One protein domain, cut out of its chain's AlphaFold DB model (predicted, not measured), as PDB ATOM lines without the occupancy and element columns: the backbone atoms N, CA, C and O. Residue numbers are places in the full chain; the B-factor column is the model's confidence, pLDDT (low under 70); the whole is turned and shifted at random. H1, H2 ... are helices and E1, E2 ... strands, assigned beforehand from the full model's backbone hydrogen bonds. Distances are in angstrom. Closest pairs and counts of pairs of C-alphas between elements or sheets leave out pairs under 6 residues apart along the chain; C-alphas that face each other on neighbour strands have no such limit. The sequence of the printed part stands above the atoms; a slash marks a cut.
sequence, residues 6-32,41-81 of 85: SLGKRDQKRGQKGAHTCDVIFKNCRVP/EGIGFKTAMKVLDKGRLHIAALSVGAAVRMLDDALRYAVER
ATOM      1  N   SER A   6       9.006  -7.384  -8.658       96.31
ATOM      2  CA  SER A   6      10.186  -6.651  -9.127       96.31
ATOM      3  C   SER A   6      10.735  -5.722  -8.042       96.31
ATOM      4  O   SER A   6      10.058  -5.419  -7.063       96.31
ATOM      5  N   LEU A   7      11.993  -5.298  -8.199       96.88
ATOM      6  CA  LEU A   7      12.650  -4.354  -7.295       96.88
ATOM      7  C   LEU A   7      12.790  -2.992  -7.976       96.88
ATOM      8  O   LEU A   7      13.095  -2.920  -9.169       96.88
ATOM      9  N   GLY A   8      12.557  -1.928  -7.211       96.69
ATOM     10  CA  GLY A   8      12.759  -0.551  -7.640       96.69
ATOM     11  C   GLY A   8      14.235  -0.155  -7.706       96.69
ATOM     12  O   GLY A   8      15.150  -0.963  -7.525       96.69
ATOM     13  N   LYS A   9      14.480   1.135  -7.952       96.62
ATOM     14  CA  LYS A   9      15.832   1.699  -7.868       96.62
ATOM     15  C   LYS A   9      16.303   1.692  -6.412       96.62
ATOM     16  O   LYS A   9      15.503   1.821  -5.493       96.62
ATOM     17  N   ARG A  10      17.616   1.557  -6.205       95.69
ATOM     18  CA  ARG A  10      18.217   1.640  -4.867       95.69
ATOM     19  C   ARG A  10      18.068   3.053  -4.303       95.69
ATOM     20  O   ARG A  10      18.375   4.023  -4.997       95.69
ATOM     21  N   ASP A  11      17.703   3.149  -3.028       96.12
ATOM     22  CA  ASP A  11      17.497   4.442  -2.375       96.12
ATOM     23  C   ASP A  11      18.802   5.214  -2.182       96.12
ATOM     24  O   ASP A  11      19.821   4.674  -1.718       96.12
ATOM     25  N   GLN A  12      18.729   6.521  -2.430       95.44
ATOM     26  CA  GLN A  12      19.784   7.470  -2.092       95.44
ATOM     27  C   GLN A  12      19.647   7.913  -0.632       95.44
ATOM     28  O   GLN A  12      18.964   8.880  -0.302       95.44
ATOM     29  N   LYS A  13      20.304   7.175   0.266       95.69
ATOM     30  CA  LYS A  13      20.260   7.425   1.714       95.69
ATOM     31  C   LYS A  13      21.344   8.407   2.164       95.69
ATOM     32  O   LYS A  13      22.476   8.359   1.679       95.69
ATOM     33  N   ARG A  14      21.028   9.241   3.163       94.81
ATOM     34  CA  ARG A  14      22.008  10.136   3.815       94.81
ATOM     35  C   ARG A  14      23.056   9.365   4.629       94.81
ATOM     36  O   ARG A  14      24.239   9.669   4.533       94.81
ATOM     37  N   GLY A  15      22.630   8.346   5.375       94.19
ATOM     38  CA  GLY A  15      23.481   7.466   6.183       94.19
ATOM     39  C   GLY A  15      23.212   5.988   5.897       94.19
ATOM     40  O   GLY A  15      22.420   5.667   5.011       94.19
ATOM     41  N   GLN A  16      23.888   5.089   6.624       93.38
ATOM     42  CA  GLN A  16      23.745   3.630   6.458       93.38
ATOM     43  C   GLN A  16      23.836   3.196   4.980       93.38
ATOM     44  O   GLN A  16      23.083   2.348   4.500       93.38
ATOM     45  N   LYS A  17      24.745   3.824   4.214       93.94
ATOM     46  CA  LYS A  17      24.840   3.656   2.752       93.94
ATOM     47  C   LYS A  17      25.154   2.216   2.338       93.94
ATOM     48  O   LYS A  17      24.770   1.818   1.242       93.94
ATOM     49  N   GLY A  18      25.778   1.434   3.221       92.75
ATOM     50  CA  GLY A  18      26.016   0.002   3.025       92.75
ATOM     51  C   GLY A  18      24.733  -0.832   2.933       92.75
ATOM     52  O   GLY A  18      24.733  -1.857   2.263       92.75
ATOM     53  N   ALA A  19      23.615  -0.375   3.509       94.69
ATOM     54  CA  ALA A  19      22.352  -1.095   3.409       94.69
ATOM     55  C   ALA A  19      21.786  -1.050   1.977       94.69
ATOM     56  O   ALA A  19      21.778  -0.006   1.300       94.69
ATOM     57  N   HIS A  20      21.274  -2.193   1.526       94.06
ATOM     58  CA  HIS A  20      20.521  -2.320   0.283       94.06
ATOM     59  C   HIS A  20      19.040  -2.121   0.585       94.06
ATOM     60  O   HIS A  20      18.421  -2.937   1.254       94.06
ATOM     61  N   THR A  21      18.498  -1.002   0.121       96.94
ATOM     62  CA  THR A  21      17.094  -0.634   0.308       96.94
ATOM     63  C   THR A  21      16.547  -0.159  -1.034       96.94
ATOM     64  O   THR A  21      17.276   0.488  -1.800       96.94
ATOM     65  N   CYS A  22      15.327  -0.576  -1.342       97.25
ATOM     66  CA  CYS A  22      14.576  -0.243  -2.544       97.25
ATOM     67  C   CYS A  22      13.104  -0.599  -2.316       97.25
ATOM     68  O   CYS A  22      12.788  -1.424  -1.452       97.25
ATOM     69  N   ASP A  23      12.226  -0.076  -3.163       97.69
ATOM     70  CA  ASP A  23      10.849  -0.558  -3.236       97.69
ATOM     71  C   ASP A  23      10.792  -2.023  -3.691       97.69
ATOM     72  O   ASP A  23      11.537  -2.452  -4.581       97.69
ATOM     73  N   VAL A  24       9.862  -2.783  -3.111       97.06
ATOM     74  CA  VAL A  24       9.476  -4.118  -3.585       97.06
ATOM     75  C   VAL A  24       8.084  -4.007  -4.195       97.06
ATOM     76  O   VAL A  24       7.119  -3.681  -3.507       97.06
ATOM     77  N   ILE A  25       7.980  -4.258  -5.497       97.69
ATOM     78  CA  ILE A  25       6.772  -4.012  -6.286       97.69
ATOM     79  C   ILE A  25       6.076  -5.342  -6.562       97.69
ATOM     80  O   ILE A  25       6.684  -6.270  -7.096       97.69
ATOM     81  N   PHE A  26       4.784  -5.409  -6.240       97.56
ATOM     82  CA  PHE A  26       3.929  -6.573  -6.464       97.56
ATOM     83  C   PHE A  26       2.877  -6.237  -7.530       97.56
ATOM     84  O   PHE A  26       1.964  -5.452  -7.286       97.56
ATOM     85  N   LYS A  27       2.985  -6.836  -8.721       97.44
ATOM     86  CA  LYS A  27       2.058  -6.656  -9.849       97.44
ATOM     87  C   LYS A  27       1.525  -8.007 -10.316       97.44
ATOM     88  O   LYS A  27       2.238  -8.754 -10.978       97.44
ATOM     89  N   ASN A  28       0.265  -8.307  -9.986       96.50
ATOM     90  CA  ASN A  28      -0.391  -9.590 -10.288       96.50
ATOM     91  C   ASN A  28       0.432 -10.812  -9.834       96.50
ATOM     92  O   ASN A  28       0.489 -11.840 -10.509       96.50
ATOM     93  N   CYS A  29       1.098 -10.677  -8.686       96.62
ATOM     94  CA  CYS A  29       1.913 -11.726  -8.095       96.62
ATOM     95  C   CYS A  29       1.013 -12.816  -7.495       96.62
ATOM     96  O   CYS A  29       0.270 -12.556  -6.551       96.62
ATOM     97  N   ARG A  30       1.071 -14.037  -8.041       95.44
ATOM     98  CA  ARG A  30       0.363 -15.196  -7.474       95.44
ATOM     99  C   ARG A  30       1.203 -15.824  -6.364       95.44
ATOM    100  O   ARG A  30       2.356 -16.183  -6.592       95.44
ATOM    101  N   VAL A  31       0.602 -15.992  -5.189       94.31
ATOM    102  CA  VAL A  31       1.239 -16.569  -3.997       94.31
ATOM    103  C   VAL A  31       0.414 -17.776  -3.536       94.31
ATOM    104  O   VAL A  31      -0.811 -17.667  -3.471       94.31
ATOM    105  N   PRO A  32       1.031 -18.939  -3.254       94.69
ATOM    106  CA  PRO A  32       0.297 -20.107  -2.781       94.69
ATOM    107  C   PRO A  32      -0.215 -19.899  -1.351       94.69
ATOM    108  O   PRO A  32       0.460 -19.274  -0.533       94.69
ATOM    109  N   GLU A  41      -5.744 -16.010   8.215       95.62
ATOM    110  CA  GLU A  41      -5.888 -14.608   7.830       95.62
ATOM    111  C   GLU A  41      -6.227 -13.720   9.042       95.62
ATOM    112  O   GLU A  41      -6.693 -14.181  10.082       95.62
ATOM    113  N   GLY A  42      -5.950 -12.418   8.932       95.94
ATOM    114  CA  GLY A  42      -6.314 -11.429   9.957       95.94
ATOM    115  C   GLY A  42      -5.365 -11.316  11.160       95.94
ATOM    116  O   GLY A  42      -5.448 -10.340  11.901       95.94
ATOM    117  N   ILE A  43      -4.399 -12.225  11.341       95.88
ATOM    118  CA  ILE A  43      -3.449 -12.158  12.477       95.88
ATOM    119  C   ILE A  43      -2.118 -11.457  12.159       95.88
ATOM    120  O   ILE A  43      -1.217 -11.418  13.003       95.88
ATOM    121  N   GLY A  44      -1.977 -10.894  10.955       95.19
ATOM    122  CA  GLY A  44      -0.720 -10.318  10.461       95.19
ATOM    123  C   GLY A  44      -0.136  -9.243  11.382       95.19
ATOM    124  O   GLY A  44       1.060  -9.264  11.668       95.19
ATOM    125  N   PHE A  45      -0.981  -8.366  11.933       95.31
ATOM    126  CA  PHE A  45      -0.544  -7.314  12.855       95.31
ATOM    127  C   PHE A  45       0.093  -7.886  14.129       95.31
ATOM    128  O   PHE A  45       1.207  -7.514  14.492       95.31
ATOM    129  N   LYS A  46      -0.567  -8.857  14.774       94.19
ATOM    130  CA  LYS A  46      -0.045  -9.517  15.982       94.19
ATOM    131  C   LYS A  46       1.289 -10.208  15.707       94.19
ATOM    132  O   LYS A  46       2.195 -10.149  16.535       94.19
ATOM    133  N   THR A  47       1.426 -10.847  14.547       93.81
ATOM    134  CA  THR A  47       2.683 -11.479  14.127       93.81
ATOM    135  C   THR A  47       3.787 -10.444  13.898       93.81
ATOM    136  O   THR A  47       4.902 -10.643  14.380       93.81
ATOM    137  N   ALA A  48       3.481  -9.315  13.251       95.19
ATOM    138  CA  ALA A  48       4.435  -8.228  13.037       95.19
ATOM    139  C   ALA A  48       4.917  -7.606  14.361       95.19
ATOM    140  O   ALA A  48       6.115  -7.367  14.527       95.19
ATOM    141  N   MET A  49       4.020  -7.416  15.336       96.38
ATOM    142  CA  MET A  49       4.378  -6.852  16.645       96.38
ATOM    143  C   MET A  49       5.384  -7.721  17.410       96.38
ATOM    144  O   MET A  49       6.337  -7.189  17.974       96.38
ATOM    145  N   LYS A  50       5.273  -9.057  17.332       93.31
ATOM    146  CA  LYS A  50       6.254  -9.970  17.954       93.31
ATOM    147  C   LYS A  50       7.684  -9.746  17.449       93.31
ATOM    148  O   LYS A  50       8.640  -9.923  18.203       93.31
ATOM    149  N   VAL A  51       7.840  -9.412  16.168       95.00
ATOM    150  CA  VAL A  51       9.152  -9.124  15.567       95.00
ATOM    151  C   VAL A  51       9.608  -7.717  15.940       95.00
ATOM    152  O   VAL A  51      10.778  -7.532  16.278       95.00
ATOM    153  N   LEU A  52       8.693  -6.743  15.944       96.69
ATOM    154  CA  LEU A  52       8.992  -5.362  16.318       96.69
ATOM    155  C   LEU A  52       9.540  -5.255  17.747       96.69
ATOM    156  O   LEU A  52      10.529  -4.556  17.962       96.69
ATOM    157  N   ASP A  53       8.960  -5.981  18.704       95.25
ATOM    158  CA  ASP A  53       9.409  -5.949  20.102       95.25
ATOM    159  C   ASP A  53      10.850  -6.447  20.262       95.25
ATOM    160  O   ASP A  53      11.654  -5.827  20.961       95.25
ATOM    161  N   LYS A  54      11.232  -7.501  19.532       94.94
ATOM    162  CA  LYS A  54      12.633  -7.954  19.476       94.94
ATOM    163  C   LYS A  54      13.530  -6.950  18.752       94.94
ATOM    164  O   LYS A  54      14.659  -6.709  19.178       94.94
ATOM    165  N   GLY A  55      13.029  -6.345  17.675       97.50
ATOM    166  CA  GLY A  55      13.742  -5.321  16.915       97.50
ATOM    167  C   GLY A  55      14.107  -4.103  17.767       97.50
ATOM    168  O   GLY A  55      15.223  -3.604  17.668       97.50
ATOM    169  N   ARG A  56      13.215  -3.670  18.666       97.69
ATOM    170  CA  ARG A  56      13.468  -2.552  19.592       97.69
ATOM    171  C   ARG A  56      14.683  -2.798  20.485       97.69
ATOM    172  O   ARG A  56      15.534  -1.920  20.598       97.69
ATOM    173  N   LEU A  57      14.795  -3.997  21.058       97.00
ATOM    174  CA  LEU A  57      15.953  -4.376  21.874       97.00
ATOM    175  C   LEU A  57      17.250  -4.368  21.055       97.00
ATOM    176  O   LEU A  57      18.273  -3.873  21.525       97.00
ATOM    177  N   HIS A  58      17.201  -4.854  19.813       97.38
ATOM    178  CA  HIS A  58      18.357  -4.835  18.916       97.38
ATOM    179  C   HIS A  58      18.820  -3.403  18.606       97.38
ATOM    180  O   HIS A  58      20.012  -3.109  18.681       97.38
ATOM    181  N   ILE A  59      17.887  -2.499  18.287       97.88
ATOM    182  CA  ILE A  59      18.212  -1.091  18.018       97.88
ATOM    183  C   ILE A  59      18.793  -0.416  19.261       97.88
ATOM    184  O   ILE A  59      19.785   0.294  19.138       97.88
ATOM    185  N   ALA A  60      18.245  -0.682  20.451       98.31
ATOM    186  CA  ALA A  60      18.789  -0.142  21.696       98.31
ATOM    187  C   ALA A  60      20.256  -0.557  21.902       98.31
ATOM    188  O   ALA A  60      21.108   0.298  22.144       98.31
ATOM    189  N   ALA A  61      20.573  -1.843  21.727       98.19
ATOM    190  CA  ALA A  61      21.943  -2.339  21.838       98.19
ATOM    191  C   ALA A  61      22.884  -1.698  20.800       98.19
ATOM    192  O   ALA A  61      23.981  -1.256  21.148       98.19
ATOM    193  N   LEU A  62      22.439  -1.588  19.541       97.88
ATOM    194  CA  LEU A  62      23.199  -0.935  18.473       97.88
ATOM    195  C   LEU A  62      23.493   0.537  18.802       97.88
ATOM    196  O   LEU A  62      24.626   0.991  18.636       97.88
ATOM    197  N   SER A  63      22.491   1.277  19.280       98.25
ATOM    198  CA  SER A  63      22.633   2.685  19.660       98.25
ATOM    199  C   SER A  63      23.615   2.873  20.814       98.25
ATOM    200  O   SER A  63      24.445   3.777  20.751       98.25
ATOM    201  N   VAL A  64      23.569   2.005  21.830       98.56
ATOM    202  CA  VAL A  64      24.517   2.047  22.956       98.56
ATOM    203  C   VAL A  64      25.939   1.761  22.478       98.56
ATOM    204  O   VAL A  64      26.844   2.528  22.793       98.56
ATOM    205  N   GLY A  65      26.146   0.724  21.661       98.56
ATOM    206  CA  GLY A  65      27.471   0.414  21.114       98.56
ATOM    207  C   GLY A  65      28.047   1.558  20.272       98.56
ATOM    208  O   GLY A  65      29.218   1.909  20.412       98.56
ATOM    209  N   ALA A  66      27.212   2.195  19.445       98.25
ATOM    210  CA  ALA A  66      27.614   3.377  18.689       98.25
ATOM    211  C   ALA A  66      27.970   4.559  19.608       98.25
ATOM    212  O   ALA A  66      28.962   5.237  19.359       98.25
ATOM    213  N   ALA A  67      27.201   4.791  20.676       98.69
ATOM    214  CA  ALA A  67      27.468   5.856  21.644       98.69
ATOM    215  C   ALA A  67      28.805   5.668  22.373       98.69
ATOM    216  O   ALA A  67      29.574   6.621  22.469       98.69
ATOM    217  N   VAL A  68      29.108   4.441  22.811       98.69
ATOM    218  CA  VAL A  68      30.397   4.094  23.435       98.69
ATOM    219  C   VAL A  68      31.545   4.421  22.483       98.69
ATOM    220  O   VAL A  68      32.452   5.166  22.840       98.69
ATOM    221  N   ARG A  69      31.455   3.967  21.226       98.56
ATOM    222  CA  ARG A  69      32.491   4.246  20.229       98.56
ATOM    223  C   ARG A  69      32.653   5.741  19.941       98.56
ATOM    224  O   ARG A  69      33.778   6.218  19.811       98.56
ATOM    225  N   MET A  70      31.548   6.480  19.829       98.56
ATOM    226  CA  MET A  70      31.596   7.930  19.622       98.56
ATOM    227  C   MET A  70      32.290   8.642  20.785       98.56
ATOM    228  O   MET A  70      33.068   9.562  20.544       98.56
ATOM    229  N   LEU A  71      32.034   8.214  22.025       98.62
ATOM    230  CA  LEU A  71      32.683   8.771  23.207       98.62
ATOM    231  C   LEU A  71      34.189   8.489  23.206       98.62
ATOM    232  O   LEU A  71      34.966   9.416  23.419       98.62
ATOM    233  N   ASP A  72      34.598   7.255  22.904       98.50
ATOM    234  CA  ASP A  72      36.016   6.881  22.822       98.50
ATOM    235  C   ASP A  72      36.759   7.706  21.761       98.50
ATOM    236  O   ASP A  72      37.864   8.200  21.995       98.50
ATOM    237  N   ASP A  73      36.146   7.880  20.586       98.50
ATOM    238  CA  ASP A  73      36.720   8.665  19.492       98.50
ATOM    239  C   ASP A  73      36.805  10.158  19.850       98.50
ATOM    240  O   ASP A  73      37.828  10.796  19.586       98.50
ATOM    241  N   ALA A  74      35.768  10.707  20.492       98.56
ATOM    242  CA  ALA A  74      35.744  12.096  20.940       98.56
ATOM    243  C   ALA A  74      36.780  12.367  22.039       98.56
ATOM    244  O   ALA A  74      37.503  13.361  21.965       98.56
ATOM    245  N   LEU A  75      36.884  11.476  23.031       98.38
ATOM    246  CA  LEU A  75      37.851  11.586  24.120       98.38
ATOM    247  C   LEU A  75      39.283  11.520  23.589       98.38
ATOM    248  O   LEU A  75      40.098  12.376  23.925       98.38
ATOM    249  N   ARG A  76      39.575  10.545  22.719       98.38
ATOM    250  CA  ARG A  76      40.896  10.417  22.093       98.38
ATOM    251  C   ARG A  76      41.281  11.697  21.355       98.38
ATOM    252  O   ARG A  76      42.357  12.237  21.593       98.38
ATOM    253  N   TYR A  77      40.372  12.231  20.536       98.31
ATOM    254  CA  TYR A  77      40.620  13.488  19.834       98.31
ATOM    255  C   TYR A  77      40.840  14.662  20.798       98.31
ATOM    256  O   TYR A  77      41.753  15.452  20.584       98.31
ATOM    257  N   ALA A  78      40.045  14.774  21.864       98.06
ATOM    258  CA  ALA A  78      40.173  15.852  22.844       98.06
ATOM    259  C   ALA A  78      41.521  15.834  23.585       98.06
ATOM    260  O   ALA A  78      42.069  16.897  23.865       98.06
ATOM    261  N   VAL A  79      42.064  14.647  23.876       97.31
ATOM    262  CA  VAL A  79      43.373  14.488  24.535       97.31
ATOM    263  C   VAL A  79      44.532  14.793  23.579       97.31
ATOM    264  O   VAL A  79      45.514  15.416  23.977       97.31
ATOM    265  N   GLU A  80      44.436  14.365  22.320       97.19
ATOM    266  CA  GLU A  80      45.508  14.535  21.328       97.19
ATOM    267  C   GLU A  80      45.544  15.948  20.723       97.19
ATOM    268  O   GLU A  80      46.606  16.454  20.341       97.19
ATOM    269  N   ARG A  81      44.386  16.606  20.614       97.12
ATOM    270  CA  ARG A  81      44.261  17.915  19.973       97.12
ATOM    271  C   ARG A  81      44.782  19.024  20.886       97.12
ATOM    272  O   ARG A  81      44.117  19.432  21.829       97.12
TER     273      ARG A  81
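What this domain is: This is residues 6 to 32 and 41 to 81 of the 85 residues of the protein "Acyl-CoA dehydrogenase" of Acinetobacter radioresistens (UniProt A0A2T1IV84). One long, gently kinked helix, H1, and a small two-stranded hairpin, E1 and E2, make two separate pieces with an open gap between them. The helix stands free of the hairpin and makes most of the long axis, and the hairpin ends in a wide loop, residues 11 to 21. The printed part has 68 residues, with two named strands and one named helix in the order E1, E2, H1; the sheet has the order E1 - E2 and is antiparallel. The class is mixed, helices and strands, with 37 residues in the helix and 10 in the strands. The whole is extended, with a radius of gyration of the C-alphas of 19.6 A and spans of 61 by 30 by 14 A.

Where its parts are: E1 is residues 6 to 10, from Ser 6, whose C-alpha stands at (10.186, -6.651, -9.127), to Arg 10, and is 12.3 A long from first to last C-alpha. E2 is residues 22 to 26, Cys 22 to Phe 26, 13.0 A long. H1 is residues 44 to 80, 53.6 A long from C-alpha 44 of Gly 44 at (-0.720, -10.318, 10.461) to C-alpha 80 of Glu 80 at (45.508, 14.535, 21.328).

How they stand to each other: E1 and E2 form a hairpin. They are antiparallel neighbours, with 162 degrees between their N-to-C directions. The C-alphas of Gly 8 and Asp 23 face each other at 4.8 A, and those of Ser 6 and Ile 25 at 5.2 A. Across the pair, N 8 and O 23 are within hydrogen-bond range at 2.9 A, and N 25 and O 6 at 2.8 A. E1 and H1 are apart, with no C-alpha of the one within 8 A of the other. Residues 41 to 81, of which 44 to 80 belong to H1, stand free: no C-alpha 8 or more residues away along the chain comes within 10 A of theirs. H1 has a kink of 25 degrees near residue 51. In its backbone, 30 of 33 O i to N i+4 pairs are within hydrogen-bond range.

The domain as a whole: The two C-alphas farthest apart are those of Pro 32 and Arg 81, at 62.4 A, and the first and last printed C-alphas, of Ser 6 and Arg 81, are 51.1 A apart. Residues 33 to 40 are not printed, and C-alphas 32 and 41 stand 13.5 A apart across this cut. The link from E1 to E2, 11 residues, is long; the link from E2 to H1 runs across the cut. The mean pLDDT of the printed part is 96.6, and no printed residue is under 70 in this model.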